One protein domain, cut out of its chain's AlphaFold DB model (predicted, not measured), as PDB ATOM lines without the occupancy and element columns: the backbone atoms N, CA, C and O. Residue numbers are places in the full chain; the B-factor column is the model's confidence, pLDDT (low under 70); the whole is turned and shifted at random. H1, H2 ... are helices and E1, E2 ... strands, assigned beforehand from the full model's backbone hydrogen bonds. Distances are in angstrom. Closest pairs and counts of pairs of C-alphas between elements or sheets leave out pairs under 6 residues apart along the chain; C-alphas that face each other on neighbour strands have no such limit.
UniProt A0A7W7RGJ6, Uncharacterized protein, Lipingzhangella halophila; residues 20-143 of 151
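This is residues 20 to 143 of the 151 residues of an uncharacterized protein of Lipingzhangella halophila (UniProt A0A7W7RGJ6). A twisted sheet of three long strands, E1, E3 and E4, with the short E6 at one edge, has H3 packed along one face, while the small two-strand sheet E2 and E5 lies over the other face. Long links reach away at both ends: residues 33 to 45 and 79 to 93 at one end, residues 49 to 71 at the other. The printed part has 124 residues, with three named helices and six named strands in the order E1 E2 E3 E4 H1 E5 H2 E6 H3. The larger sheet, order E1 E3 E4 E6, is mixed and the smaller antiparallel; the class is mixed, helices and strands, with 56 residues, under half, in named elements. The whole is elongated, 55 by 32 by 25 A, and only just compact, close to loose, with a radius of gyration of the C-alphas of 16.2 A.

E3, residues 72 to 78, is parallel to the edge strand E1, residues 24 to 32, with N 29 and O 74 2.9 A apart. E3 and E4, residues 94 to 100, form a hairpin, with N 75 and O 97 2.8 A apart. The edge strand E6, residues 125 to 127, is antiparallel to E4, with N 98 and O 125 2.9 A apart. H3, residues 132 to 141, makes two layers with this sheet, a helix on one face, at a height of 6.5 A over E3 and E4. It runs along the strands, at 1 degrees to E4 on the local plane; the closest C-alphas of H3 and E4, Ala 139 and Ala 100, are 4.7 A apart. E2, residues 46 to 48, touches E1, the closest C-alphas, Phe 47 and Lys 29, being 6.2 A apart. E5, residues 113 to 115, is antiparallel to E2, with N 47 and O 114 2.9 A apart. H1, residues 101 to 108, only grazes the larger sheet with residues 101 to 104, and H2, residues 116 to 121, with residues 116 to 120. H2 and H3 are apart. In H1, H2 and H3 every O i to N i+4 pair is within hydrogen-bond range.

E1 is 26.4 A long, from C-alpha 24 at (218.337, 243.337, 178.258). E3 is 19.7 A and E4 20.0 A long. H3 is 14.5 A long and ends at C-alpha 141 at (224.381, 246.932, 183.848); H1 is 10.3 A long.

The two C-alphas farthest apart, Thr 59 and Ala 84, are 54.9 A apart. The links E1 to E2, E2 to E3 and E3 to E4 are long. The printed part has no cut. Its mean pLDDT is 89.3; residues 53 to 65 and residue 143 are under 70.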
ATOM      1  N   LEU A  20     211.344 242.869 176.780       78.81
ATOM      2  CA  LEU A  20     212.617 242.973 176.070       78.81
ATOM      3  C   LEU A  20     212.954 244.445 175.845       78.81
ATOM      4  O   LEU A  20     212.163 245.184 175.259       78.81
ATOM      5  N   THR A  21     214.140 244.853 176.278       78.00
ATOM      6  CA  THR A  21     214.705 246.181 176.015       78.00
ATOM      7  C   THR A  21     216.031 246.032 175.266       78.00
ATOM      8  O   THR A  21     216.630 244.954 175.329       78.00
ATOM      9  N   PRO A  22     216.517 247.069 174.561       77.94
ATOM     10  CA  PRO A  22     217.868 247.061 173.989       77.94
ATOM     11  C   PRO A  22     218.960 246.734 175.014       77.94
ATOM     12  O   PRO A  22     219.992 246.173 174.660       77.94
ATOM     13  N   GLU A  23     218.718 247.068 176.280       80.12
ATOM     14  CA  GLU A  23     219.644 246.879 177.391       80.12
ATOM     15  C   GLU A  23     219.570 245.471 178.014       80.12
ATOM     16  O   GLU A  23     220.499 245.065 178.709       80.12
ATOM     17  N   GLY A  24     218.494 244.712 177.773       85.81
ATOM     18  CA  GLY A  24     218.337 243.337 178.258       85.81
ATOM     19  C   GLY A  24     216.889 242.889 178.483       85.81
ATOM     20  O   GLY A  24     215.928 243.630 178.251       85.81
ATOM     21  N   ARG A  25     216.732 241.640 178.935       90.88
ATOM     22  CA  ARG A  25     215.455 240.998 179.270       90.88
ATOM     23  C   ARG A  25     215.108 241.238 180.732       90.88
ATOM     24  O   ARG A  25     215.921 241.035 181.634       90.88
ATOM     25  N   ILE A  26     213.856 241.593 180.975       92.00
ATOM     26  CA  ILE A  26     213.332 241.890 182.303       92.00
ATOM     27  C   ILE A  26     212.166 240.947 182.590       92.00
ATOM     28  O   ILE A  26     211.257 240.798 181.774       92.00
ATOM     29  N   GLU A  27     212.185 240.343 183.774       94.44
ATOM     30  CA  GLU A  27     211.055 239.596 184.325       94.44
ATOM     31  C   GLU A  27     210.284 240.483 185.307       94.44
ATOM     32  O   GLU A  27     210.880 241.106 186.188       94.44
ATOM     33  N   VAL A  28     208.961 240.521 185.198       94.94
ATOM     34  CA  VAL A  28     208.072 241.311 186.049       94.94
ATOM     35  C   VAL A  28     207.188 240.380 186.877       94.94
ATOM     36  O   VAL A  28     206.406 239.582 186.369       94.94
ATOM     37  N   LYS A  29     207.253 240.502 188.203       95.56
ATOM     38  CA  LYS A  29     206.414 239.718 189.122       95.56
ATOM     39  C   LYS A  29     205.539 240.643 189.941       95.56
ATOM     40  O   LYS A  29     206.052 241.453 190.701       95.56
ATOM     41  N   SER A  30     204.224 240.510 189.812       94.75
ATOM     42  CA  SER A  30     203.266 241.320 190.565       94.75
ATOM     43  C   SER A  30     202.635 240.544 191.722       94.75
ATOM     44  O   SER A  30     202.453 239.330 191.653       94.75
ATOM     45  N   ALA A  31     202.321 241.255 192.802       95.62
ATOM     46  CA  ALA A  31     201.578 240.743 193.946       95.62
ATOM     47  C   ALA A  31     200.760 241.867 194.602       95.62
ATOM     48  O   ALA A  31     201.088 243.048 194.476       95.62
ATOM     49  N   ALA A  32     199.713 241.497 195.337       95.75
ATOM     50  CA  ALA A  32     198.845 242.426 196.056       95.75
ATOM     51  C   ALA A  32     198.391 241.821 197.389       95.75
ATOM     52  O   ALA A  32     198.285 240.602 197.527       95.75
ATOM     53  N   TYR A  33     198.099 242.675 198.373       96.25
ATOM     54  CA  TYR A  33     197.491 242.239 199.639       96.25
ATOM     55  C   TYR A  33     196.003 241.896 199.502       96.25
ATOM     56  O   TYR A  33     195.474 241.104 200.287       96.25
ATOM     57  N   LEU A  34     195.340 242.527 198.535       94.88
ATOM     58  CA  LEU A  34     193.914 242.415 198.266       94.88
ATOM     59  C   LEU A  34     193.676 241.556 197.022       94.88
ATOM     60  O   LEU A  34     194.298 241.779 195.985       94.88
ATOM     61  N   GLN A  35     192.754 240.606 197.132       87.56
ATOM     62  CA  GLN A  35     192.255 239.789 196.032       87.56
ATOM     63  C   GLN A  35     190.953 240.369 195.467       87.56
ATOM     64  O   GLN A  35     190.206 241.077 196.152       87.56
ATOM     65  N   SER A  36     190.668 240.048 194.204       80.94
ATOM     66  CA  SER A  36     189.436 240.469 193.525       80.94
ATOM     67  C   SER A  36     188.186 239.788 194.094       80.94
ATOM     68  O   SER A  36     187.101 240.366 194.054       80.94
ATOM     69  N   TRP A  37     188.331 238.605 194.690       84.81
ATOM     70  CA  TRP A  37     187.268 237.900 195.409       84.81
ATOM     71  C   TRP A  37     187.220 238.265 196.905       84.81
ATOM     72  O   TRP A  37     188.009 239.066 197.417       84.81
ATOM     73  N   GLU A  38     186.227 237.733 197.619       85.25
ATOM     74  CA  GLU A  38     186.124 237.879 199.074       85.25
ATOM     75  C   GLU A  38     187.283 237.148 199.769       85.25
ATOM     76  O   GLU A  38     187.561 235.984 199.484       85.25
ATOM     77  N   GLN A  39     187.970 237.829 200.686       89.38
ATOM     78  CA  GLN A  39     189.103 237.274 201.423       89.38
ATOM     79  C   GLN A  39     188.906 237.486 202.923       89.38
ATOM     80  O   GLN A  39     188.493 238.562 203.350       89.38
ATOM     81  N   LYS A  40     189.230 236.466 203.723       90.38
ATOM     82  CA  LYS A  40     189.146 236.543 205.192       90.38
ATOM     83  C   LYS A  40     190.289 237.353 205.803       90.38
ATOM     84  O   LYS A  40     190.126 237.953 206.857       90.38
ATOM     85  N   GLU A  41     191.440 237.364 205.140       93.69
ATOM     86  CA  GLU A  41     192.650 238.048 205.584       93.69
ATOM     87  C   GLU A  41     193.466 238.547 204.386       93.69
ATOM     88  O   GLU A  41     193.213 238.168 203.239       93.69
ATOM     89  N   LEU A  42     194.435 239.428 204.649       95.25
ATOM     90  CA  LEU A  42     195.340 239.932 203.618       95.25
ATOM     91  C   LEU A  42     196.271 238.825 203.118       95.25
ATOM     92  O   LEU A  42     196.826 238.056 203.901       95.25
ATOM     93  N   SER A  43     196.517 238.810 201.811       94.25
ATOM     94  CA  SER A  43     197.424 237.839 201.202       94.25
ATOM     95  C   SER A  43     198.866 238.042 201.669       94.25
ATOM     96  O   SER A  43     199.375 239.166 201.732       94.25
ATOM     97  N   ARG A  44     199.572 236.941 201.942       95.50
ATOM     98  CA  ARG A  44     201.025 236.981 202.127       95.50
ATOM     99  C   ARG A  44     201.697 237.286 200.787       95.50
ATOM    100  O   ARG A  44     201.451 236.602 199.801       95.50
ATOM    101  N   ILE A  45     202.604 238.260 200.771       97.50
ATOM    102  CA  ILE A  45     203.317 238.648 199.548       97.50
ATOM    103  C   ILE A  45     204.471 237.683 199.271       97.50
ATOM    104  O   ILE A  45     205.486 237.678 199.981       97.50
ATOM    105  N   VAL A  46     204.300 236.877 198.225       97.38
ATOM    106  CA  VAL A  46     205.272 235.907 197.717       97.38
ATOM    107  C   VAL A  46     205.315 236.014 196.196       97.38
ATOM    108  O   VAL A  46     204.271 236.055 195.554       97.38
ATOM    109  N   PHE A  47     206.519 236.042 195.634       97.31
ATOM    110  CA  PHE A  47     206.758 236.086 194.195       97.31
ATOM    111  C   PHE A  47     207.285 234.740 193.706       97.31
ATOM    112  O   PHE A  47     208.120 234.130 194.378       97.31
ATOM    113  N   ASP A  48     206.832 234.293 192.535       95.75
ATOM    114  CA  ASP A  48     207.448 233.172 191.820       95.75
ATOM    115  C   ASP A  48     208.735 233.646 191.132       95.75
ATOM    116  O   ASP A  48     208.747 234.657 190.432       95.75
ATOM    117  N   ILE A  49     209.828 232.928 191.369       95.25
ATOM    118  CA  ILE A  49     211.162 233.177 190.807       95.25
ATOM    119  C   ILE A  49     211.795 231.870 190.314       95.25
ATOM    120  O   ILE A  49     213.023 231.718 190.344       95.25
ATOM    121  N   LYS A  50     210.965 230.890 189.938       92.94
ATOM    122  CA  LYS A  50     211.407 229.555 189.538       92.94
ATOM    123  C   LYS A  50     212.379 229.650 188.354       92.94
ATOM    124  O   LYS A  50     212.004 230.171 187.307       92.94
ATOM    125  N   PRO A  51     213.600 229.095 188.472       88.12
ATOM    126  CA  PRO A  51     214.479 228.926 187.322       88.12
ATOM    127  C   PRO A  51     213.811 228.049 186.256       88.12
ATOM    128  O   PRO A  51     213.238 226.998 186.574       88.12
ATOM    129  N   ALA A  52     213.884 228.475 185.000       81.19
ATOM    130  CA  ALA A  52     213.357 227.729 183.871       81.19
ATOM    131  C   ALA A  52     214.339 226.629 183.450       81.19
ATOM    132  O   ALA A  52     215.556 226.751 183.607       81.19
ATOM    133  N   GLU A  53     213.810 225.546 182.887       69.94
ATOM    134  CA  GLU A  53     214.644 224.569 182.189       69.94
ATOM    135  C   GLU A  53     215.127 225.208 180.885       69.94
ATOM    136  O   GLU A  53     214.340 225.771 180.118       69.94
ATOM    137  N   GLY A  54     216.439 225.203 180.662       62.50
ATOM    138  CA  GLY A  54     216.997 225.595 179.375       62.50
ATOM    139  C   GLY A  54     216.754 224.483 178.357       62.50
ATOM    140  O   GLY A  54     216.834 223.305 178.700       62.50
ATOM    141  N   TRP A  55     216.485 224.853 177.110       56.00
ATOM    142  CA  TRP A  55     216.529 223.934 175.976       56.00
ATOM    143  C   TRP A  55     217.805 224.222 175.188       56.00
ATOM    144  O   TRP A  55     218.043 225.372 174.818       56.00
ATOM    145  N   ASP A  56     218.641 223.211 174.978       57.88
ATOM    146  CA  ASP A  56     219.815 223.319 174.121       57.88
ATOM    147  C   ASP A  56     219.445 222.851 172.707       57.88
ATOM    148  O   ASP A  56     219.280 221.660 172.435       57.88
ATOM    149  N   HIS A  57     219.307 223.817 171.796       53.03
ATOM    150  CA  HIS A  57     218.996 223.561 170.390       53.03
ATOM    151  C   HIS A  57     220.103 222.796 169.652       53.03
ATOM    152  O   HIS A  57     219.801 222.131 168.664       53.03
ATOM    153  N   ALA A  58     221.360 222.874 170.103       59.84
ATOM    154  CA  ALA A  58     222.483 222.216 169.443       59.84
ATOM    155  C   ALA A  58     222.565 220.727 169.801       59.84
ATOM    156  O   ALA A  58     222.939 219.908 168.965       59.84
ATOM    157  N   THR A  59     222.195 220.365 171.031       61.22
ATOM    158  CA  THR A  59     222.244 218.973 171.508       61.22
ATOM    159  C   THR A  59     220.882 218.284 171.521       61.22
ATOM    160  O   THR A  59     220.821 217.081 171.760       61.22
ATOM    161  N   ASN A  60     219.794 219.016 171.246       59.19
ATOM    162  CA  ASN A  60     218.414 218.534 171.360       59.19
ATOM    163  C   ASN A  60     218.116 217.951 172.757       59.19
ATOM    164  O   ASN A  60     217.381 216.971 172.900       59.19
ATOM    165  N   THR A  61     218.736 218.527 173.792       54.75
ATOM    166  CA  THR A  61     218.568 218.109 175.187       54.75
ATOM    167  C   THR A  61     218.259 219.296 176.091       54.75
ATOM    168  O   THR A  61     218.527 220.453 175.768       54.75
ATOM    169  N   HIS A  62     217.667 219.022 177.254       56.78
ATOM    170  CA  HIS A  62     217.525 220.034 178.295       56.78
ATOM    171  C   HIS A  62     218.902 220.390 178.871       56.78
ATOM    172  O   HIS A  62     219.705 219.500 179.161       56.78
ATOM    173  N   TYR A  63     219.155 221.681 179.107       58.62
ATOM    174  CA  TYR A  63     220.302 222.104 179.909       58.62
ATOM    175  C   TYR A  63     220.257 221.384 181.263       58.62
ATOM    176  O   TYR A  63     219.223 221.375 181.936       58.62
ATOM    177  N   ARG A  64     221.390 220.808 181.688       56.38
ATOM    178  CA  ARG A  64     221.511 220.180 183.017       56.38
ATOM    179  C   ARG A  64     221.278 221.177 184.158       56.38
ATOM    180  O   ARG A  64     220.881 220.770 185.247       56.38
ATOM    181  N   GLU A  65     221.491 222.467 183.908       65.75
ATOM    182  CA  GLU A  65     221.339 223.541 184.887       65.75
ATOM    183  C   GLU A  65     220.105 224.395 184.580       65.75
ATOM    184  O   GLU A  65     219.921 224.891 183.467       65.75
ATOM    185  N   ARG A  66     219.239 224.571 185.584       74.31
ATOM    186  CA  ARG A  66     218.081 225.466 185.488       74.31
ATOM    187  C   ARG A  66     218.538 226.900 185.724       74.31
ATOM    188  O   ARG A  66     219.188 227.173 186.730       74.31
ATOM    189  N   THR A  67     218.148 227.819 184.848       83.44
ATOM    190  CA  THR A  67     218.573 229.223 184.917       83.44
ATOM    191  C   THR A  67     217.381 230.169 184.851       83.44
ATOM    192  O   THR A  67     216.311 229.847 184.330       83.44
ATOM    193  N   ARG A  68     217.544 231.359 185.430       88.12
ATOM    194  CA  ARG A  68     216.615 232.477 185.231       88.12
ATOM    195  C   ARG A  68     217.058 233.208 183.964       88.12
ATOM    196  O   ARG A  68     218.226 233.565 183.861       88.12
ATOM    197  N   ARG A  69     216.155 233.343 182.988       85.44
ATOM    198  CA  ARG A  69     216.486 233.799 181.623       85.44
ATOM    199  C   ARG A  69     216.567 235.321 181.482       85.44
ATOM    200  O   ARG A  69     217.172 235.801 180.528       85.44
ATOM    201  N   SER A  70     215.962 236.064 182.403       90.31
ATOM    202  CA  SER A  70     216.037 237.523 182.452       90.31
ATOM    203  C   SER A  70     217.347 238.001 183.077       90.31
ATOM    204  O   SER A  70     217.895 237.341 183.958       90.31
ATOM    205  N   GLU A  71     217.833 239.176 182.687       93.38
ATOM    206  CA  GLU A  71     218.988 239.839 183.309       93.38
ATOM    207  C   GLU A  71     218.606 240.606 184.582       93.38
ATOM    208  O   GLU A  71     219.436 240.758 185.487       93.38
ATOM    209  N   ALA A  72     217.350 241.052 184.671       95.44
ATOM    210  CA  ALA A  72     216.802 241.750 185.827       95.44
ATOM    211  C   ALA A  72     215.387 241.271 186.184       95.44
ATOM    212  O   ALA A  72     214.619 240.811 185.337       95.44
ATOM    213  N   TYR A  73     215.039 241.431 187.461       96.75
ATOM    214  CA  TYR A  73     213.689 241.267 187.988       96.75
ATOM    215  C   TYR A  73     213.140 242.604 188.478       96.75
ATOM    216  O   TYR A  73     213.831 243.344 189.183       96.75
ATOM    217  N   VAL A  74     211.866 242.854 188.178       97.56
ATOM    218  CA  VAL A  74     211.047 243.910 188.777       97.56
ATOM    219  C   VAL A  74     209.904 243.257 189.544       97.56
ATOM    220  O   VAL A  74     209.008 242.646 188.963       97.56
ATOM    221  N   PHE A  75     209.916 243.388 190.865       97.94
ATOM    222  CA  PHE A  75     208.836 242.923 191.726       97.94
ATOM    223  C   PHE A  75     207.898 244.086 192.038       97.94
ATOM    224  O   PHE A  75     208.292 245.037 192.712       97.94
ATOM    225  N   CYS A  76     206.660 244.010 191.564       97.44
ATOM    226  CA  CYS A  76     205.633 245.030 191.735       97.44
ATOM    227  C   CYS A  76     204.688 244.627 192.870       97.44
ATOM    228  O   CYS A  76     204.029 243.589 192.798       97.44
ATOM    229  N   LEU A  77     204.576 245.455 193.901       97.31
ATOM    230  CA  LEU A  77     203.635 245.259 194.995       97.31
ATOM    231  C   LEU A  77     202.579 246.361 194.984       97.31
ATOM    232  O   LEU A  77     202.892 247.517 195.259       97.31
ATOM    233  N   LEU A  78     201.317 245.993 194.763       96.88
ATOM    234  CA  LEU A  78     200.191 246.850 195.121       96.88
ATOM    235  C   LEU A  78     200.058 246.815 196.651       96.88
ATOM    236  O   LEU A  78     199.498 245.875 197.228       96.88
ATOM    237  N   LYS A  79     200.674 247.796 197.321       95.94
ATOM    238  CA  LYS A  79     200.855 247.812 198.787       95.94
ATOM    239  C   LYS A  79     199.604 248.250 199.543       95.94
ATOM    240  O   LYS A  79     199.552 248.075 200.762       95.94
ATOM    241  N   HIS A  80     198.623 248.826 198.848       96.44
ATOM    242  CA  HIS A  80     197.400 249.331 199.460       96.44
ATOM    243  C   HIS A  80     196.546 248.196 200.032       96.44
ATOM    244  O   HIS A  80     196.416 247.130 199.428       96.44
ATOM    245  N   LYS A  81     196.001 248.405 201.232       95.88
ATOM    246  CA  LYS A  81     195.306 247.365 202.017       95.88
ATOM    247  C   LYS A  81     193.835 247.665 202.266       95.88
ATOM    248  O   LYS A  81     193.132 246.799 202.777       95.88
ATOM    249  N   ASP A  82     193.379 248.862 201.924       94.31
ATOM    250  CA  ASP A  82     191.974 249.231 202.038       94.31
ATOM    251  C   ASP A  82     191.257 248.954 200.711       94.31
ATOM    252  O   ASP A  82     191.575 249.541 199.677       94.31
ATOM    253  N   LYS A  83     190.285 248.038 200.747       90.00
ATOM    254  CA  LYS A  83     189.524 247.605 199.571       90.00
ATOM    255  C   LYS A  83     188.599 248.696 199.029       90.00
ATOM    256  O   LYS A  83     188.293 248.665 197.844       90.00
ATOM    257  N   ALA A  84     188.173 249.649 199.857       92.69
ATOM    258  CA  ALA A  84     187.300 250.736 199.414       92.69
ATOM    259  C   ALA A  84     188.043 251.780 198.568       92.69
ATOM    260  O   ALA A  84     187.426 252.472 197.763       92.69
ATOM    261  N   THR A  85     189.358 251.897 198.755       95.44
ATOM    262  CA  THR A  85     190.179 252.964 198.166       95.44
ATOM    263  C   THR A  85     191.328 252.439 197.305       95.44
ATOM    264  O   THR A  85     192.125 253.228 196.793       95.44
ATOM    265  N   VAL A  86     191.432 251.117 197.129       95.50
ATOM    266  CA  VAL A  86     192.420 250.525 196.226       95.50
ATOM    267  C   VAL A  86     192.114 250.919 194.789       95.50
ATOM    268  O   VAL A  86     191.012 250.714 194.288       95.50
ATOM    269  N   ASP A  87     193.123 251.462 194.125       94.50
ATOM    270  CA  ASP A  87     193.079 251.817 192.719       94.50
ATOM    271  C   ASP A  87     194.361 251.300 192.056       94.50
ATOM    272  O   ASP A  87     195.427 251.902 192.211       94.50
ATOM    273  N   PRO A  88     194.294 250.181 191.312       90.25
ATOM    274  CA  PRO A  88     195.443 249.646 190.588       90.25
ATOM    275  C   PRO A  88     196.048 250.615 189.561       90.25
ATOM    276  O   PRO A  88     197.195 250.408 189.164       90.25
ATOM    277  N   LEU A  89     195.317 251.651 189.130       93.62
ATOM    278  CA  LEU A  89     195.819 252.691 188.226       93.62
ATOM    279  C   LEU A  89     196.555 253.814 188.970       93.62
ATOM    280  O   LEU A  89     197.314 254.564 188.352       93.62
ATOM    281  N   ASN A  90     196.385 253.910 190.289       94.88
ATOM    282  CA  ASN A  90     197.107 254.857 191.119       94.88
ATOM    283  C   ASN A  90     198.516 254.329 191.430       94.88
ATOM    284  O   ASN A  90     198.721 253.477 192.294       94.88
ATOM    285  N   LEU A  91     199.512 254.877 190.738       92.12
ATOM    286  CA  LEU A  91     200.909 254.449 190.828       92.12
ATOM    287  C   LEU A  91     201.553 254.703 192.201       92.12
ATOM    288  O   LEU A  91     202.507 254.008 192.549       92.12
ATOM    289  N   ASP A  92     201.003 255.603 193.019       95.00
ATOM    290  CA  ASP A  92     201.482 255.842 194.388       95.00
ATOM    291  C   ASP A  92     201.119 254.690 195.341       95.00
ATOM    292  O   ASP A  92     201.765 254.479 196.380       95.00
ATOM    293  N   GLN A  93     200.108 253.897 194.967       96.62
ATOM    294  CA  GLN A  93     199.720 252.669 195.660       96.62
ATOM    295  C   GLN A  93     200.615 251.476 195.312       96.62
ATOM    296  O   GLN A  93     200.463 250.409 195.913       96.62
ATOM    297  N   TRP A  94     201.567 251.649 194.394       96.38
ATOM    298  CA  TRP A  94     202.554 250.635 194.054       96.38
ATOM    299  C   TRP A  94     203.894 250.885 194.754       96.38
ATOM    300  O   TRP A  94     204.268 252.001 195.115       96.38
ATOM    301  N   GLU A  95     204.621 249.801 194.974       95.94
ATOM    302  CA  GLU A  95     206.019 249.785 195.382       95.94
ATOM    303  C   GLU A  95     206.750 248.792 194.484       95.94
ATOM    304  O   GLU A  95     206.238 247.702 194.215       95.94
ATOM    305  N   PHE A  96     207.929 249.172 194.003       97.44
ATOM    306  CA  PHE A  96     208.707 248.356 193.084       97.44
ATOM    307  C   PHE A  96     210.035 247.974 193.729       97.44
ATOM    308  O   PHE A  96     210.691 248.798 194.365       97.44
ATOM    309  N   TYR A  97     210.455 246.731 193.529       98.31
ATOM    310  CA  TYR A  97     211.774 246.253 193.924       98.31
ATOM    311  C   TYR A  97     212.516 245.768 192.689       98.31
ATOM    312  O   TYR A  97     212.030 244.875 191.995       98.31
ATOM    313  N   VAL A  98     213.695 246.324 192.430       97.81
ATOM    314  CA  VAL A  98     214.511 245.962 191.269       97.81
ATOM    315  C   VAL A  98     215.776 245.243 191.721       97.81
ATOM    316  O   VAL A  98     216.449 245.667 192.665       97.81
ATOM    317  N   MET A  99     216.100 244.128 191.067       97.12
ATOM    318  CA  MET A  99     217.304 243.354 191.363       97.12
ATOM    319  C   MET A  99     217.844 242.672 190.109       97.12
ATOM    320  O   MET A  99     217.091 242.058 189.355       97.12
ATOM    321  N   ALA A 100     219.163 242.723 189.923       96.56
ATOM    322  CA  ALA A 100     219.848 241.941 188.901       96.56
ATOM    323  C   ALA A 100     219.654 240.435 189.151       96.56
ATOM    324  O   ALA A 100     219.785 239.956 190.283       96.56
ATOM    325  N   THR A 101     219.391 239.664 188.098       95.06
ATOM    326  CA  THR A 101     219.188 238.212 188.197       95.06
ATOM    327  C   THR A 101     220.423 237.490 188.726       95.06
ATOM    328  O   THR A 101     220.287 236.498 189.447       95.06
ATOM    329  N   SER A 102     221.623 237.992 188.425       94.19
ATOM    330  CA  SER A 102     222.891 237.496 188.970       94.19
ATOM    331  C   SER A 102     222.913 237.577 190.500       94.19
ATOM    332  O   SER A 102     223.150 236.572 191.173       94.19
ATOM    333  N   ARG A 103     222.557 238.740 191.061       95.88
ATOM    334  CA  ARG A 103     222.434 238.960 192.511       95.88
ATOM    335  C   ARG A 103     221.335 238.104 193.127       95.88
ATOM    336  O   ARG A 103     221.572 237.480 194.157       95.88
ATOM    337  N   LEU A 104     220.163 238.041 192.494       95.50
ATOM    338  CA  LEU A 104     219.061 237.202 192.965       95.50
ATOM    339  C   LEU A 104     219.499 235.733 193.027       95.50
ATOM    340  O   LEU A 104     219.334 235.079 194.049       95.50
ATOM    341  N   THR A 105     220.117 235.227 191.962       93.75
ATOM    342  CA  THR A 105     220.570 233.832 191.874       93.75
ATOM    343  C   THR A 105     221.675 233.524 192.875       93.75
ATOM    344  O   THR A 105     221.607 232.485 193.526       93.75
ATOM    345  N   ALA A 106     222.636 234.427 193.075       93.56
ATOM    346  CA  ALA A 106     223.653 234.275 194.115       93.56
ATOM    347  C   ALA A 106     223.042 234.245 195.529       93.56
ATOM    348  O   ALA A 106     223.490 233.489 196.384       93.56
ATOM    349  N   ALA A 107     221.997 235.042 195.766       94.19
ATOM    350  CA  ALA A 107     221.334 235.139 197.060       94.19
ATOM    351  C   ALA A 107     220.472 233.915 197.409       94.19
ATOM    352  O   ALA A 107     220.424 233.520 198.575       94.19
ATOM    353  N   VAL A 108     219.763 233.341 196.429       94.56
ATOM    354  CA  VAL A 108     218.707 232.341 196.696       94.56
ATOM    355  C   VAL A 108     218.838 231.039 195.903       94.56
ATOM    356  O   VAL A 108     218.004 230.140 196.041       94.56
ATOM    357  N   GLY A 109     219.865 230.904 195.064       91.50
ATOM    358  CA  GLY A 109     220.110 229.721 194.243       91.50
ATOM    359  C   GLY A 109     218.880 229.314 193.429       91.50
ATOM    360  O   GLY A 109     218.263 230.131 192.739       91.50
ATOM    361  N   ASN A 110     218.483 228.046 193.564       91.00
ATOM    362  CA  ASN A 110     217.370 227.436 192.830       91.00
ATOM    363  C   ASN A 110     216.000 227.564 193.521       91.00
ATOM    364  O   ASN A 110     215.064 226.843 193.164       91.00
ATOM    365  N   GLN A 111     215.860 228.451 194.515       94.62
ATOM    366  CA  GLN A 111     214.563 228.714 195.139       94.62
ATOM    367  C   GLN A 111     213.519 229.116 194.091       94.62
ATOM    368  O   GLN A 111     213.791 229.892 193.174       94.62
ATOM    369  N   LYS A 112     212.314 228.557 194.234       95.62
ATOM    370  CA  LYS A 112     211.201 228.771 193.299       95.62
ATOM    371  C   LYS A 112     210.359 229.989 193.640       95.62
ATOM    372  O   LYS A 112     209.652 230.497 192.785       95.62
ATOM    373  N   THR A 113     210.423 230.438 194.883       97.69
ATOM    374  CA  THR A 113     209.635 231.556 195.382       97.69
ATOM    375  C   THR A 113     210.464 232.392 196.341       97.69
ATOM    376  O   THR A 113     211.413 231.895 196.948       97.69
ATOM    377  N   ILE A 114     210.100 233.663 196.491       98.06
ATOM    378  CA  ILE A 114     210.694 234.569 197.473       98.06
ATOM    379  C   ILE A 114     209.600 235.434 198.099       98.06
ATOM    380  O   ILE A 114     208.767 236.014 197.407       98.06
ATOM    381  N   SER A 115     209.562 235.507 199.431       98.06
ATOM    382  CA  SER A 115     208.650 236.431 200.123       98.06
ATOM    383  C   SER A 115     209.187 237.859 200.071       98.06
ATOM    384  O   SER A 115     210.404 238.045 200.047       98.06
ATOM    385  N   ARG A 116     208.310 238.868 200.144       96.94
ATOM    386  CA  ARG A 116     208.730 240.283 200.194       96.94
ATOM    387  C   ARG A 116     209.773 240.547 201.284       96.94
ATOM    388  O   ARG A 116     210.768 241.222 201.045       96.94
ATOM    389  N   ASP A 117     209.571 239.996 202.477       96.62
ATOM    390  CA  ASP A 117     210.485 240.237 203.597       96.62
ATOM    391  C   ASP A 117     211.849 239.569 203.376       96.62
ATOM    392  O   ASP A 117     212.869 240.124 203.770       96.62
ATOM    393  N   SER A 118     211.889 238.413 202.701       97.31
ATOM    394  CA  SER A 118     213.149 237.788 202.281       97.31
ATOM    395  C   SER A 118     213.830 238.584 201.175       97.31
ATOM    396  O   SER A 118     215.029 238.822 201.258       97.31
ATOM    397  N   LEU A 119     213.075 239.043 200.173       97.56
ATOM    398  CA  LEU A 119     213.587 239.881 199.092       97.56
ATOM    399  C   LEU A 119     214.282 241.125 199.657       97.56
ATOM    400  O   LEU A 119     215.434 241.384 199.323       97.56
ATOM    401  N   ARG A 120     213.640 241.830 200.598       96.94
ATOM    402  CA  ARG A 120     214.203 243.028 201.246       96.94
ATOM    403  C   ARG A 120     215.527 242.776 201.976       96.94
ATOM    404  O   ARG A 120     216.365 243.673 202.002       96.94
ATOM    405  N   LYS A 121     215.765 241.573 202.520       97.62
ATOM    406  CA  LYS A 121     217.052 241.221 203.162       97.62
ATOM    407  C   LYS A 121     218.224 241.229 202.180       97.62
ATOM    408  O   LYS A 121     219.356 241.455 202.592       97.62
ATOM    409  N   HIS A 122     217.956 241.022 200.894       96.56
ATOM    410  CA  HIS A 122     218.963 241.051 199.836       96.56
ATOM    411  C   HIS A 122     219.136 242.441 199.207       96.56
ATOM    412  O   HIS A 122     219.861 242.573 198.221       96.56
ATOM    413  N   GLN A 123     218.516 243.469 199.802       96.62
ATOM    414  CA  GLN A 123     218.689 244.880 199.447       96.62
ATOM    415  C   GLN A 123     218.477 245.136 197.940       96.62
ATOM    416  O   GLN A 123     219.422 245.521 197.239       96.62
ATOM    417  N   PRO A 124     217.264 244.863 197.410       97.44
ATOM    418  CA  PRO A 124     216.879 245.345 196.088       97.44
ATOM    419  C   PRO A 124     216.882 246.876 196.075       97.44
ATOM    420  O   PRO A 124     216.734 247.514 197.122       97.44
ATOM    421  N   ALA A 125     216.975 247.466 194.889       97.56
ATOM    422  CA  ALA A 125     216.653 248.876 194.734       97.56
ATOM    423  C   ALA A 125     215.145 249.061 194.962       97.56
ATOM    424  O   ALA A 125     214.335 248.406 194.303       97.56
ATOM    425  N   ASN A 126     214.771 249.920 195.911       96.44
ATOM    426  CA  ASN A 126     213.377 250.303 196.127       96.44
ATOM    427  C   ASN A 126     213.054 251.456 195.179       96.44
ATOM    428  O   ASN A 126     213.668 252.518 195.272       96.44
ATOM    429  N   ALA A 127     212.090 251.251 194.293       93.19
ATOM    430  CA  ALA A 127     211.720 252.208 193.269       93.19
ATOM    431  C   ALA A 127     210.255 252.642 193.412       93.19
ATOM    432  O   ALA A 127     209.372 251.882 193.818       93.19
ATOM    433  N   SER A 128     210.014 253.891 193.040       91.69
ATOM    434  CA  SER A 128     208.710 254.399 192.628       91.69
ATOM    435  C   SER A 128     208.545 254.186 191.123       91.69
ATOM    436  O   SER A 128     209.501 253.862 190.421       91.69
ATOM    437  N   PHE A 129     207.353 254.439 190.588       88.00
ATOM    438  CA  PHE A 129     207.181 254.420 189.138       88.00
ATOM    439  C   PHE A 129     208.061 255.463 188.422       88.00
ATOM    440  O   PHE A 129     208.575 255.192 187.338       88.00
ATOM    441  N   ALA A 130     208.274 256.634 189.036       89.81
ATOM    442  CA  ALA A 130     209.004 257.746 188.426       89.81
ATOM    443  C   ALA A 130     210.487 257.430 188.163       89.81
ATOM    444  O   ALA A 130     211.022 257.843 187.138       89.81
ATOM    445  N   ASN A 131     211.132 256.668 189.050       91.75
ATOM    446  CA  ASN A 131     212.544 256.278 188.942       91.75
ATOM    447  C   ASN A 131     212.740 254.791 188.590       91.75
ATOM    448  O   ASN A 131     213.862 254.289 188.595       91.75
ATOM    449  N   LEU A 132     211.667 254.070 188.247       92.06
ATOM    450  CA  LEU A 132     211.735 252.640 187.941       92.06
ATOM    451  C   LEU A 132     212.688 252.342 186.778       92.06
ATOM    452  O   LEU A 132     213.471 251.398 186.845       92.06
ATOM    453  N   ARG A 133     212.638 253.161 185.721       90.88
ATOM    454  CA  ARG A 133     213.496 252.994 184.542       90.88
ATOM    455  C   ARG A 133     214.980 253.054 184.896       90.88
ATOM    456  O   ARG A 133     215.745 252.239 184.395       90.88
ATOM    457  N   GLU A 134     215.369 254.018 185.724       92.56
ATOM    458  CA  GLU A 134     216.757 254.215 186.145       92.56
ATOM    459  C   GLU A 134     217.272 252.972 186.873       92.56
ATOM    460  O   GLU A 134     218.252 252.368 186.445       92.56
ATOM    461  N   HIS A 135     216.533 252.495 187.875       95.31
ATOM    462  CA  HIS A 135     216.914 251.301 188.628       95.31
ATOM    463  C   HIS A 135     216.921 250.018 187.792       95.31
ATOM    464  O   HIS A 135     217.727 249.118 188.037       95.31
ATOM    465  N   VAL A 136     216.041 249.913 186.792       94.44
ATOM    466  CA  VAL A 136     216.081 248.811 185.822       94.44
ATOM    467  C   VAL A 136     217.356 248.880 184.988       94.44
ATOM    468  O   VAL A 136     218.045 247.869 184.872       94.44
ATOM    469  N   ALA A 137     217.713 250.052 184.461       92.00
ATOM    470  CA  ALA A 137     218.944 250.227 183.694       92.00
ATOM    471  C   ALA A 137     220.193 249.895 184.534       92.00
ATOM    472  O   ALA A 137     221.067 249.163 184.072       92.00
ATOM    473  N   GLU A 138     220.248 250.345 185.791       94.19
ATOM    474  CA  GLU A 138     221.320 250.002 186.737       94.19
ATOM    475  C   GLU A 138     221.418 248.491 186.991       94.19
ATOM    476  O   GLU A 138     222.514 247.930 187.053       94.19
ATOM    477  N   ALA A 139     220.280 247.808 187.146       94.88
ATOM    478  CA  ALA A 139     220.250 246.365 187.362       94.88
ATOM    479  C   ALA A 139     220.708 245.580 186.124       94.88
ATOM    480  O   ALA A 139     221.405 244.575 186.269       94.88
ATOM    481  N   LEU A 140     220.364 246.045 184.921       92.12
ATOM    482  CA  LEU A 140     220.815 245.443 183.664       92.12
ATOM    483  C   LEU A 140     222.333 245.603 183.470       92.12
ATOM    484  O   LEU A 140     222.995 244.662 183.043       92.12
ATOM    485  N   GLN A 141     222.923 246.727 183.889       89.88
ATOM    486  CA  GLN A 141     224.381 246.932 183.848       89.88
ATOM    487  C   GLN A 141     225.164 245.997 184.790       89.88
ATOM    488  O   GLN A 141     226.326 245.694 184.529       89.88
ATOM    489  N   GLN A 142     224.541 245.512 185.870       84.44
ATOM    490  CA  GLN A 142     225.138 244.532 186.800       84.44
ATOM    491  C   GLN A 142     225.144 243.099 186.245       84.44
ATOM    492  O   GLN A 142     225.817 242.224 186.793       84.44
ATOM    493  N   SER A 143     224.395 242.855 185.172       67.69
ATOM    494  CA  SER A 143     224.365 241.595 184.433       67.69
ATOM    495  C   SER A 143     224.699 241.875 182.965       67.69
ATOM    496  O   SER A 143     223.825 241.696 182.115       67.69
TER     497      SER A 143